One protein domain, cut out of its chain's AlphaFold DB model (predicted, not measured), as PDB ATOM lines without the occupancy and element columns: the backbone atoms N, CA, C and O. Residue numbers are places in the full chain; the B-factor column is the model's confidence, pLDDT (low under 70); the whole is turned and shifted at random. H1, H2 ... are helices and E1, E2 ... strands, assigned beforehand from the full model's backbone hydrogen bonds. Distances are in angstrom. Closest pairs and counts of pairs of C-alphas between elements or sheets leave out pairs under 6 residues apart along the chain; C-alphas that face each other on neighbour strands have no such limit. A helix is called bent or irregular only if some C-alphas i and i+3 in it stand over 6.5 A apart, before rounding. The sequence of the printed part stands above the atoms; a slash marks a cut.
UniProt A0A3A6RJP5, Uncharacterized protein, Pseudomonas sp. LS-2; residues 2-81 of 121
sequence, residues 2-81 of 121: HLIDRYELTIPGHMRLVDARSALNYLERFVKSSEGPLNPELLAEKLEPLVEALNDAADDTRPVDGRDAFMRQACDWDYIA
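AT A GLANCE: This is residues 2 to 81 of the 121 residues of an uncharacterized protein of Pseudomonas sp. LS-2 (UniProt A0A3A6RJP5). A long helical hairpin, H1 and H2, continues at its open end into a small antiparallel ribbon of two strands, E1 and E2, with H3 beyond it at the end of the rod. The 80 printed residues, mostly helix in class, hold three named helices and two named strands, in the order E1, H1, H2, E2, H3. The whole is extended, with a radius of gyration of the C-alphas of 19.3 A and spans of 65 by 22 by 15 A.

HOW THE PARTS SIT: E1, residues 6 to 9, is the antiparallel neighbour of E2, residues 61 to 64; N 8 and O 62, 3.0 A apart, are within hydrogen-bond range. H1, residues 11 to 32, and H2, residues 40 to 59, touch as a hairpin, at a shallow tilt of 18 degrees, opposite ways; their closest C-alphas, of Gly 13 and Ala 57, are 4.5 A apart. H2 is only just irregular, C-alphas 46 and 49 being 6.9 A apart, with a kink of 39 degrees near residue 47. H3, residues 66 to 76, is apart from H1 and H2. Every O i to N i+4 pair is within hydrogen-bond range in H1 and H3, and 14 of 16 in H2.

IN THESE COORDINATES: E1 begins at C-alpha 6 (51.308, -9.461, -24.473). From first to last C-alpha H1 measures 31.8 A, H2 27.1 A and H3 15.1 A, ending at C-alpha 76 (66.560, -15.003, -36.156).

THE WHOLE: The C-alphas farthest apart, of Gly 36 and Ile 80, are 65.5 A apart. The printed part has no cut and no long link. Residues 2 to 4, 66 and 78 to 81 have pLDDT under 70.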
ATOM      1  N   HIS A   2      58.305   0.758 -20.992       55.75
ATOM      2  CA  HIS A   2      58.035  -0.276 -21.996       55.75
ATOM      3  C   HIS A   2      56.625  -0.815 -21.742       55.75
ATOM      4  O   HIS A   2      56.327  -1.225 -20.619       55.75
ATOM      5  N   LEU A   3      55.729  -0.689 -22.722       61.59
ATOM      6  CA  LEU A   3      54.362  -1.188 -22.606       61.59
ATOM      7  C   LEU A   3      54.392  -2.692 -22.860       61.59
ATOM      8  O   LEU A   3      54.743  -3.127 -23.951       61.59
ATOM      9  N   ILE A   4      54.020  -3.466 -21.846       65.56
ATOM     10  CA  ILE A   4      53.731  -4.888 -22.008       65.56
ATOM     11  C   ILE A   4      52.474  -4.969 -22.875       65.56
ATOM     12  O   ILE A   4      51.412  -4.517 -22.445       65.56
ATOM     13  N   ASP A   5      52.598  -5.487 -24.094       73.00
ATOM     14  CA  ASP A   5      51.470  -5.638 -25.018       73.00
ATOM     15  C   ASP A   5      50.935  -7.076 -25.058       73.00
ATOM     16  O   ASP A   5      49.773  -7.283 -25.416       73.00
ATOM     17  N   ARG A   6      51.730  -8.063 -24.615       73.25
ATOM     18  CA  ARG A   6      51.308  -9.461 -24.473       73.25
ATOM     19  C   ARG A   6      52.071 -10.215 -23.384       73.25
ATOM     20  O   ARG A   6      53.187  -9.862 -23.011       73.25
ATOM     21  N   TYR A   7      51.464 -11.299 -22.910       77.19
ATOM     22  CA  TYR A   7      52.120 -12.298 -22.071       77.19
ATOM     23  C   TYR A   7      52.336 -13.561 -22.893       77.19
ATOM     24  O   TYR A   7      51.412 -14.050 -23.544       77.19
ATOM     25  N   GLU A   8      53.558 -14.076 -22.867       83.62
ATOM     26  CA  GLU A   8      53.884 -15.371 -23.449       83.62
ATOM     27  C   GLU A   8      53.980 -16.412 -22.340       83.62
ATOM     28  O   GLU A   8      54.387 -16.118 -21.215       83.62
ATOM     29  N   LEU A   9      53.577 -17.631 -22.672       85.88
ATOM     30  CA  LEU A   9      53.565 -18.773 -21.774       85.88
ATOM     31  C   LEU A   9      54.359 -19.887 -22.447       85.88
ATOM     32  O   LEU A   9      54.176 -20.130 -23.645       85.88
ATOM     33  N   THR A  10      55.237 -20.560 -21.708       85.62
ATOM     34  CA  THR A  10      55.977 -21.685 -22.286       85.62
ATOM     35  C   THR A  10      55.064 -22.906 -22.460       85.62
ATOM     36  O   THR A  10      53.935 -22.943 -21.967       85.62
ATOM     37  N   ILE A  11      55.531 -23.924 -23.191       86.44
ATOM     38  CA  ILE A  11      54.778 -25.175 -23.373       86.44
ATOM     39  C   ILE A  11      54.451 -25.830 -22.010       86.44
ATOM     40  O   ILE A  11      53.281 -26.153 -21.795       86.44
ATOM     41  N   PRO A  12      55.414 -25.994 -21.075       89.50
ATOM     42  CA  PRO A  12      55.130 -26.383 -19.692       89.50
ATOM     43  C   PRO A  12      54.016 -25.573 -19.012       89.50
ATOM     44  O   PRO A  12      53.060 -26.170 -18.518       89.50
ATOM     45  N   GLY A  13      54.069 -24.239 -19.039       89.06
ATOM     46  CA  GLY A  13      53.019 -23.394 -18.468       89.06
ATOM     47  C   GLY A  13      51.660 -23.615 -19.133       89.06
ATOM     48  O   GLY A  13      50.627 -23.651 -18.465       89.06
ATOM     49  N   HIS A  14      51.638 -23.861 -20.445       90.69
ATOM     50  CA  HIS A  14      50.403 -24.178 -21.163       90.69
ATOM     51  C   HIS A  14      49.792 -25.507 -20.703       90.69
ATOM     52  O   HIS A  14      48.574 -25.609 -20.554       90.69
ATOM     53  N   MET A  15      50.625 -26.510 -20.419       93.38
ATOM     54  CA  MET A  15      50.171 -27.769 -19.824       93.38
ATOM     55  C   MET A  15      49.582 -27.552 -18.428       93.38
ATOM     56  O   MET A  15      48.530 -28.111 -18.125       93.38
ATOM     57  N   ARG A  16      50.163 -26.659 -17.618       95.50
ATOM     58  CA  ARG A  16      49.596 -26.295 -16.310       95.50
ATOM     59  C   ARG A  16      48.226 -25.630 -16.413       95.50
ATOM     60  O   ARG A  16      47.346 -25.929 -15.613       95.50
ATOM     61  N   LEU A  17      47.963 -24.831 -17.450       93.94
ATOM     62  CA  LEU A  17      46.603 -24.331 -17.711       93.94
ATOM     63  C   LEU A  17      45.615 -25.450 -18.077       93.94
ATOM     64  O   LEU A  17      44.432 -25.379 -17.729       93.94
ATOM     65  N   VAL A  18      46.073 -26.500 -18.766       95.00
ATOM     66  CA  VAL A  18      45.253 -27.689 -19.047       95.00
ATOM     67  C   VAL A  18      44.945 -28.454 -17.756       95.00
ATOM     68  O   VAL A  18      43.800 -28.890 -17.573       95.00
ATOM     69  N   ASP A  19      45.916 -28.565 -16.852       94.56
ATOM     70  CA  ASP A  19      45.740 -29.159 -15.524       94.56
ATOM     71  C   ASP A  19      44.744 -28.342 -14.690       94.56
ATOM     72  O   ASP A  19      43.766 -28.899 -14.189       94.56
ATOM     73  N   ALA A  20      44.902 -27.014 -14.644       96.50
ATOM     74  CA  ALA A  20      43.977 -26.096 -13.979       96.50
ATOM     75  C   ALA A  20      42.546 -26.255 -14.508       96.50
ATOM     76  O   ALA A  20      41.599 -26.405 -13.738       96.50
ATOM     77  N   ARG A  21      42.362 -26.313 -15.833       96.75
ATOM     78  CA  ARG A  21      41.043 -26.566 -16.435       96.75
ATOM     79  C   ARG A  21      40.462 -27.910 -15.989       96.75
ATOM     80  O   ARG A  21      39.264 -28.013 -15.731       96.75
ATOM     81  N   SER A  22      41.290 -28.946 -15.911       96.69
ATOM     82  CA  SER A  22      40.866 -30.280 -15.475       96.69
ATOM     83  C   SER A  22      40.462 -30.286 -13.998       96.69
ATOM     84  O   SER A  22      39.411 -30.836 -13.660       96.69
ATOM     85  N   ALA A  23      41.228 -29.605 -13.142       95.19
ATOM     86  CA  ALA A  23      40.923 -29.414 -11.726       95.19
ATOM     87  C   ALA A  23      39.626 -28.615 -11.523       95.19
ATOM     88  O   ALA A  23      38.781 -29.002 -10.718       95.19
ATOM     89  N   LEU A  24      39.406 -27.562 -12.317       96.12
ATOM     90  CA  LEU A  24      38.176 -26.771 -12.288       96.12
ATOM     91  C   LEU A  24      36.950 -27.605 -12.677       96.12
ATOM     92  O   LEU A  24      35.934 -27.555 -11.991       96.12
ATOM     93  N   ASN A  25      37.050 -28.417 -13.733       95.94
ATOM     94  CA  ASN A  25      35.970 -29.325 -14.136       95.94
ATOM     95  C   ASN A  25      35.651 -30.354 -13.042       95.94
ATOM     96  O   ASN A  25      34.492 -30.721 -12.839       95.94
ATOM     97  N   TYR A  26      36.676 -30.851 -12.349       94.62
ATOM     98  CA  TYR A  26      36.495 -31.755 -11.221       94.62
ATOM     99  C   TYR A  26      35.789 -31.057 -10.050       94.62
ATOM    100  O   TYR A  26      34.807 -31.589  -9.530       94.62
ATOM    101  N   LEU A  27      36.223 -29.846  -9.695       94.25
ATOM    102  CA  LEU A  27      35.602 -29.032  -8.653       94.25
ATOM    103  C   LEU A  27      34.138 -28.713  -8.984       94.25
ATOM    104  O   LEU A  27      33.264 -28.844  -8.131       94.25
ATOM    105  N   GLU A  28      33.846 -28.359 -10.234       93.88
ATOM    106  CA  GLU A  28      32.487 -28.089 -10.698       93.88
ATOM    107  C   GLU A  28      31.582 -29.318 -10.524       93.88
ATOM    108  O   GLU A  28      30.461 -29.204 -10.023       93.88
ATOM    109  N   ARG A  29      32.068 -30.509 -10.896       93.56
ATOM    110  CA  ARG A  29      31.335 -31.770 -10.696       93.56
ATOM    111  C   ARG A  29      31.120 -32.069  -9.219       93.56
ATOM    112  O   ARG A  29      30.022 -32.470  -8.852       93.56
ATOM    113  N   PHE A  30      32.136 -31.849  -8.389       91.62
ATOM    114  CA  PHE A  30      32.050 -32.036  -6.944       91.62
ATOM    115  C   PHE A  30      30.961 -31.145  -6.331       91.62
ATOM    116  O   PHE A  30      30.061 -31.655  -5.664       91.62
ATOM    117  N   VAL A  31      30.974 -29.846  -6.646       91.31
ATOM    118  CA  VAL A  31      29.960 -28.883  -6.189       91.31
ATOM    119  C   VAL A  31      28.564 -29.292  -6.665       91.31
ATOM    120  O   VAL A  31      27.636 -29.332  -5.864       91.31
ATOM    121  N   LYS A  32      28.413 -29.657  -7.945       91.75
ATOM    122  CA  LYS A  32      27.127 -30.092  -8.521       91.75
ATOM    123  C   LYS A  32      26.592 -31.395  -7.924       91.75
ATOM    124  O   LYS A  32      25.386 -31.598  -7.922       91.75
ATOM    125  N   SER A  33      27.473 -32.280  -7.459       90.31
ATOM    126  CA  SER A  33      27.095 -33.554  -6.834       90.31
ATOM    127  C   SER A  33      26.729 -33.434  -5.354       90.31
ATOM    128  O   SER A  33      26.290 -34.412  -4.754       90.31
ATOM    129  N   SER A  34      26.926 -32.260  -4.748       87.00
ATOM    130  CA  SER A  34      26.622 -32.044  -3.340       87.00
ATOM    131  C   SER A  34      25.143 -31.711  -3.150       87.00
ATOM    132  O   SER A  34      24.645 -30.721  -3.678       87.00
ATOM    133  N   GLU A  35      24.437 -32.524  -2.363       80.38
ATOM    134  CA  GLU A  35      23.020 -32.312  -2.030       80.38
ATOM    135  C   GLU A  35      22.815 -31.375  -0.819       80.38
ATOM    136  O   GLU A  35      21.730 -31.318  -0.241       80.38
ATOM    137  N   GLY A  36      23.843 -30.626  -0.402       83.00
ATOM    138  CA  GLY A  36      23.784 -29.793   0.797       83.00
ATOM    139  C   GLY A  36      24.907 -28.757   0.902       83.00
ATOM    140  O   GLY A  36      25.688 -28.577  -0.032       83.00
ATOM    141  N   PRO A  37      24.989 -28.035   2.034       82.88
ATOM    142  CA  PRO A  37      26.061 -27.078   2.268       82.88
ATOM    143  C   PRO A  37      27.420 -27.785   2.271       82.88
ATOM    144  O   PRO A  37      27.633 -28.771   2.975       82.88
ATOM    145  N   LEU A  38      28.342 -27.260   1.468       85.75
ATOM    146  CA  LEU A  38      29.692 -27.790   1.327       85.75
ATOM    147  C   LEU A  38      30.519 -27.497   2.580       85.75
ATOM    148  O   LEU A  38      30.529 -26.364   3.061       85.75
ATOM    149  N   ASN A  39      31.252 -28.501   3.076       90.44
ATOM    150  CA  ASN A  39      32.251 -28.280   4.120       90.44
ATOM    151  C   ASN A  39      33.379 -27.384   3.548       90.44
ATOM    152  O   ASN A  39      34.009 -27.786   2.565       90.44
ATOM    153  N   PRO A  40      33.661 -26.209   4.148       89.00
ATOM    154  CA  PRO A  40      34.729 -25.309   3.712       89.00
ATOM    155  C   PRO A  40      36.126 -25.942   3.676       89.00
ATOM    156  O   PRO A  40      36.903 -25.633   2.778       89.00
ATOM    157  N   GLU A  41      36.448 -26.831   4.615       92.44
ATOM    158  CA  GLU A  41      37.754 -27.503   4.702       92.44
ATOM    159  C   GLU A  41      37.938 -28.467   3.530       92.44
ATOM    160  O   GLU A  41      38.960 -28.453   2.849       92.44
ATOM    161  N   LEU A  42      36.893 -29.246   3.241       89.81
ATOM    162  CA  LEU A  42      36.875 -30.145   2.094       89.81
ATOM    163  C   LEU A  42      36.914 -29.353   0.783       89.81
ATOM    164  O   LEU A  42      37.590 -29.750  -0.157       89.81
ATOM    165  N   LEU A  43      36.215 -28.220   0.705       90.62
ATOM    166  CA  LEU A  43      36.253 -27.362  -0.475       90.62
ATOM    167  C   LEU A  43      37.655 -26.779  -0.707       90.62
ATOM    168  O   LEU A  43      38.105 -26.749  -1.849       90.62
ATOM    169  N   ALA A  44      38.346 -26.358   0.357       91.81
ATOM    170  CA  ALA A  44      39.720 -25.866   0.286       91.81
ATOM    171  C   ALA A  44      40.684 -26.948  -0.227       91.81
ATOM    172  O   ALA A  44      41.455 -26.686  -1.146       91.81
ATOM    173  N   GLU A  45      40.569 -28.179   0.280       92.56
ATOM    174  CA  GLU A  45      41.348 -29.330  -0.198       92.56
ATOM    175  C   GLU A  45      41.104 -29.601  -1.694       92.56
ATOM    176  O   GLU A  45      42.027 -29.873  -2.456       92.56
ATOM    177  N   LYS A  46      39.854 -29.492  -2.161       91.44
ATOM    178  CA  LYS A  46      39.515 -29.719  -3.579       91.44
ATOM    179  C   LYS A  46      39.914 -28.552  -4.490       91.44
ATOM    180  O   LYS A  46      40.024 -28.751  -5.699       91.44
ATOM    181  N   LEU A  47      40.122 -27.358  -3.936       94.75
ATOM    182  CA  LEU A  47      40.611 -26.172  -4.643       94.75
ATOM    183  C   LEU A  47      42.132 -26.176  -4.823       94.75
ATOM    184  O   LEU A  47      42.616 -25.586  -5.787       94.75
ATOM    185  N   GLU A  48      42.876 -26.833  -3.934       95.19
ATOM    186  CA  GLU A  48      44.344 -26.825  -3.920       95.19
ATOM    187  C   GLU A  48      44.978 -27.174  -5.284       95.19
ATOM    188  O   GLU A  48      45.772 -26.363  -5.767       95.19
ATOM    189  N   PRO A  49      44.557 -28.235  -6.007       93.94
ATOM    190  CA  PRO A  49      45.145 -28.562  -7.311       93.94
ATOM    191  C   PRO A  49      44.896 -27.496  -8.387       93.94
ATOM    192  O   PRO A  49      45.703 -27.319  -9.297       93.94
ATOM    193  N   LEU A  50      43.765 -26.784  -8.307       95.56
ATOM    194  CA  LEU A  50      43.461 -25.680  -9.219       95.56
ATOM    195  C   LEU A  50      44.372 -24.484  -8.930       95.56
ATOM    196  O   LEU A  50      44.896 -23.878  -9.860       95.56
ATOM    197  N   VAL A  51      44.543 -24.145  -7.652       95.56
ATOM    198  CA  VAL A  51      45.380 -23.020  -7.221       95.56
ATOM    199  C   VAL A  51      46.841 -23.272  -7.575       95.56
ATOM    200  O   VAL A  51      47.478 -22.392  -8.147       95.56
ATOM    201  N   GLU A  52      47.353 -24.470  -7.303       95.31
ATOM    202  CA  GLU A  52      48.723 -24.862  -7.643       95.31
ATOM    203  C   GLU A  52      48.973 -24.756  -9.153       95.31
ATOM    204  O   GLU A  52      49.892 -24.066  -9.582       95.31
ATOM    205  N   ALA A  53      48.094 -25.336  -9.976       94.25
ATOM    206  CA  ALA A  53      48.242 -25.293 -11.427       94.25
ATOM    207  C   ALA A  53      48.161 -23.867 -12.008       94.25
ATOM    208  O   ALA A  53      48.851 -23.553 -12.981       94.25
ATOM    209  N   LEU A  54      47.334 -22.989 -11.428       94.19
ATOM    210  CA  LEU A  54      47.255 -21.584 -11.839       94.19
ATOM    211  C   LEU A  54      48.494 -20.786 -11.425       94.19
ATOM    212  O   LEU A  54      48.959 -19.968 -12.217       94.19
ATOM    213  N   ASN A  55      49.031 -21.027 -10.227       94.44
ATOM    214  CA  ASN A  55      50.265 -20.389  -9.770       94.44
ATOM    215  C   ASN A  55      51.454 -20.822 -10.630       94.44
ATOM    216  O   ASN A  55      52.166 -19.964 -11.138       94.44
ATOM    217  N   ASP A  56      51.595 -22.122 -10.902       92.94
ATOM    218  CA  ASP A  56      52.650 -22.635 -11.782       92.94
ATOM    219  C   ASP A  56      52.562 -22.038 -13.194       92.94
ATOM    220  O   ASP A  56      53.575 -21.700 -13.804       92.94
ATOM    221  N   ALA A  57      51.348 -21.891 -13.736       91.38
ATOM    222  CA  ALA A  57      51.157 -21.244 -15.029       91.38
ATOM    223  C   ALA A  57      51.508 -19.748 -14.978       91.38
ATOM    224  O   ALA A  57      52.101 -19.232 -15.920       91.38
ATOM    225  N   ALA A  58      51.157 -19.049 -13.896       88.62
ATOM    226  CA  ALA A  58      51.483 -17.638 -13.715       88.62
ATOM    227  C   ALA A  58      52.997 -17.413 -13.576       88.62
ATOM    228  O   ALA A  58      53.532 -16.517 -14.225       88.62
ATOM    229  N   ASP A  59      53.700 -18.251 -12.818       90.06
ATOM    230  CA  ASP A  59      55.158 -18.173 -12.656       90.06
ATOM    231  C   ASP A  59      55.904 -18.395 -13.980       90.06
ATOM    232  O   ASP A  59      56.993 -17.857 -14.199       90.06
ATOM    233  N   ASP A  60      55.294 -19.147 -14.893       88.31
ATOM    234  CA  ASP A  60      55.831 -19.412 -16.222       88.31
ATOM    235  C   ASP A  60      55.375 -18.392 -17.286       88.31
ATOM    236  O   ASP A  60      55.828 -18.434 -18.437       88.31
ATOM    237  N   THR A  61      54.509 -17.436 -16.922       85.38
ATOM    238  CA  THR A  61      54.199 -16.300 -17.800       85.38
ATOM    239  C   THR A  61      55.332 -15.290 -17.801       85.38
ATOM    240  O   THR A  61      55.866 -14.892 -16.766       85.38
ATOM    241  N   ARG A  62      55.676 -14.802 -18.993       82.19
ATOM    242  CA  ARG A  62      56.634 -13.711 -19.156       82.19
ATOM    243  C   ARG A  62      55.983 -12.544 -19.882       82.19
ATOM    244  O   ARG A  62      55.360 -12.754 -20.925       82.19
ATOM    245  N   PRO A  63      56.121 -11.314 -19.360       75.50
ATOM    246  CA  PRO A  63      55.712 -10.135 -20.096       75.50
ATOM    247  C   PRO A  63      56.630  -9.966 -21.303       75.50
ATOM    248  O   PRO A  63      57.856 -10.055 -21.187       75.50
ATOM    249  N   VAL A  64      56.032  -9.721 -22.460       75.00
ATOM    250  CA  VAL A  64      56.756  -9.505 -23.705       75.00
ATOM    251  C   VAL A  64      56.388  -8.133 -24.245       75.00
ATOM    252  O   VAL A  64      55.214  -7.786 -24.346       75.00
ATOM    253  N   ASP A  65      57.416  -7.346 -24.556       78.12
ATOM    254  CA  ASP A  65      57.285  -6.160 -25.395       78.12
ATOM    255  C   ASP A  65      57.273  -6.659 -26.846       78.12
ATOM    256  O   ASP A  65      58.253  -7.251 -27.316       78.12
ATOM    257  N   GLY A  66      56.160  -6.483 -27.558       69.38
ATOM    258  CA  GLY A  66      56.014  -6.914 -28.947       69.38
ATOM    259  C   GLY A  66      57.087  -6.342 -29.868       69.38
ATOM    260  O   GLY A  66      57.443  -6.989 -30.857       69.38
ATOM    261  N   ARG A  67      57.686  -5.191 -29.523       73.75
ATOM    262  CA  ARG A  67      58.864  -4.670 -30.220       73.75
ATOM    263  C   ARG A  67      60.078  -5.562 -29.996       73.75
ATOM    264  O   ARG A  67      60.740  -5.900 -30.969       73.75
ATOM    265  N   ASP A  68      60.363  -5.969 -28.766       72.06
ATOM    266  CA  ASP A  68      61.509  -6.832 -28.461       72.06
ATOM    267  C   ASP A  68      61.344  -8.230 -29.065       72.06
ATOM    268  O   ASP A  68      62.303  -8.782 -29.606       72.06
ATOM    269  N   ALA A  69      60.130  -8.787 -29.046       71.25
ATOM    270  CA  ALA A  69      59.844 -10.054 -29.716       71.25
ATOM    271  C   ALA A  69      59.996  -9.956 -31.237       71.25
ATOM    272  O   ALA A  69      60.610 -10.831 -31.845       71.25
ATOM    273  N   PHE A  70      59.497  -8.879 -31.851       74.00
ATOM    274  CA  PHE A  70      59.710  -8.621 -33.274       74.00
ATOM    275  C   PHE A  70      61.199  -8.486 -33.605       74.00
ATOM    276  O   PHE A  70      61.656  -9.073 -34.578       74.00
ATOM    277  N   MET A  71      61.966  -7.754 -32.794       73.25
ATOM    278  CA  MET A  71      63.402  -7.562 -33.016       73.25
ATOM    279  C   MET A  71      64.182  -8.873 -32.878       73.25
ATOM    280  O   MET A  71      65.053  -9.131 -33.700       73.25
ATOM    281  N   ARG A  72      63.851  -9.728 -31.899       72.44
ATOM    282  CA  ARG A  72      64.438 -11.076 -31.782       72.44
ATOM    283  C   ARG A  72      64.120 -11.935 -33.000       72.44
ATOM    284  O   ARG A  72      65.033 -12.489 -33.592       72.44
ATOM    285  N   GLN A  73      62.855 -11.969 -33.414       75.88
ATOM    286  CA  GLN A  73      62.440 -12.735 -34.588       75.88
ATOM    287  C   GLN A  73      63.090 -12.216 -35.878       75.88
ATOM    288  O   GLN A  73      63.453 -12.999 -36.749       75.88
ATOM    289  N   ALA A  74      63.254 -10.897 -36.005       75.31
ATOM    290  CA  ALA A  74      63.965 -10.284 -37.118       75.31
ATOM    291  C   ALA A  74      65.440 -10.713 -37.133       75.31
ATOM    292  O   ALA A  74      65.928 -11.114 -38.185       75.31
ATOM    293  N   CYS A  75      66.117 -10.718 -35.979       70.12
ATOM    294  CA  CYS A  75      67.475 -11.254 -35.864       70.12
ATOM    295  C   CYS A  75      67.550 -12.738 -36.260       70.12
ATOM    296  O   CYS A  75      68.446 -13.107 -37.009       70.12
ATOM    297  N   ASP A  76      66.604 -13.571 -35.814       73.75
ATOM    298  CA  ASP A  76      66.560 -15.003 -36.156       73.75
ATOM    299  C   ASP A  76      66.319 -15.254 -37.657       73.75
ATOM    300  O   ASP A  76      66.692 -16.297 -38.190       73.75
ATOM    301  N   TRP A  77      65.690 -14.305 -38.354       76.31
ATOM    302  CA  TRP A  77      65.481 -14.336 -39.803       76.31
ATOM    303  C   TRP A  77      66.600 -13.662 -40.607       76.31
ATOM    304  O   TRP A  77      66.409 -13.409 -41.797       76.31
ATOM    305  N   ASP A  78      67.731 -13.330 -39.976       63.81
ATOM    306  CA  ASP A  78      68.823 -12.544 -40.567       63.81
ATOM    307  C   ASP A  78      68.365 -11.182 -41.135       63.81
ATOM    308  O   ASP A  78      69.052 -10.553 -41.948       63.81
ATOM    309  N   TYR A  79      67.211 -10.664 -40.696       68.31
ATOM    310  CA  TYR A  79      66.866  -9.272 -40.945       68.31
ATOM    311  C   TYR A  79      67.788  -8.410 -40.093       68.31
ATOM    312  O   TYR A  79      67.777  -8.487 -38.865       68.31
ATOM    313  N   ILE A  80      68.563  -7.544 -40.749       65.19
ATOM    314  CA  ILE A  80      69.389  -6.552 -40.062       65.19
ATOM    315  C   ILE A  80      68.448  -5.655 -39.256       65.19
ATOM    316  O   ILE A  80      67.761  -4.780 -39.790       65.19
ATOM    317  N   ALA A  81      68.407  -5.902 -37.952       65.69
ATOM    318  CA  ALA A  81      67.791  -5.051 -36.960       65.69
ATOM    319  C   ALA A  81      68.543  -3.716 -36.936       65.69
ATOM    320  O   ALA A  81      69.478  -3.523 -36.163       65.69
TER     321      ALA A  81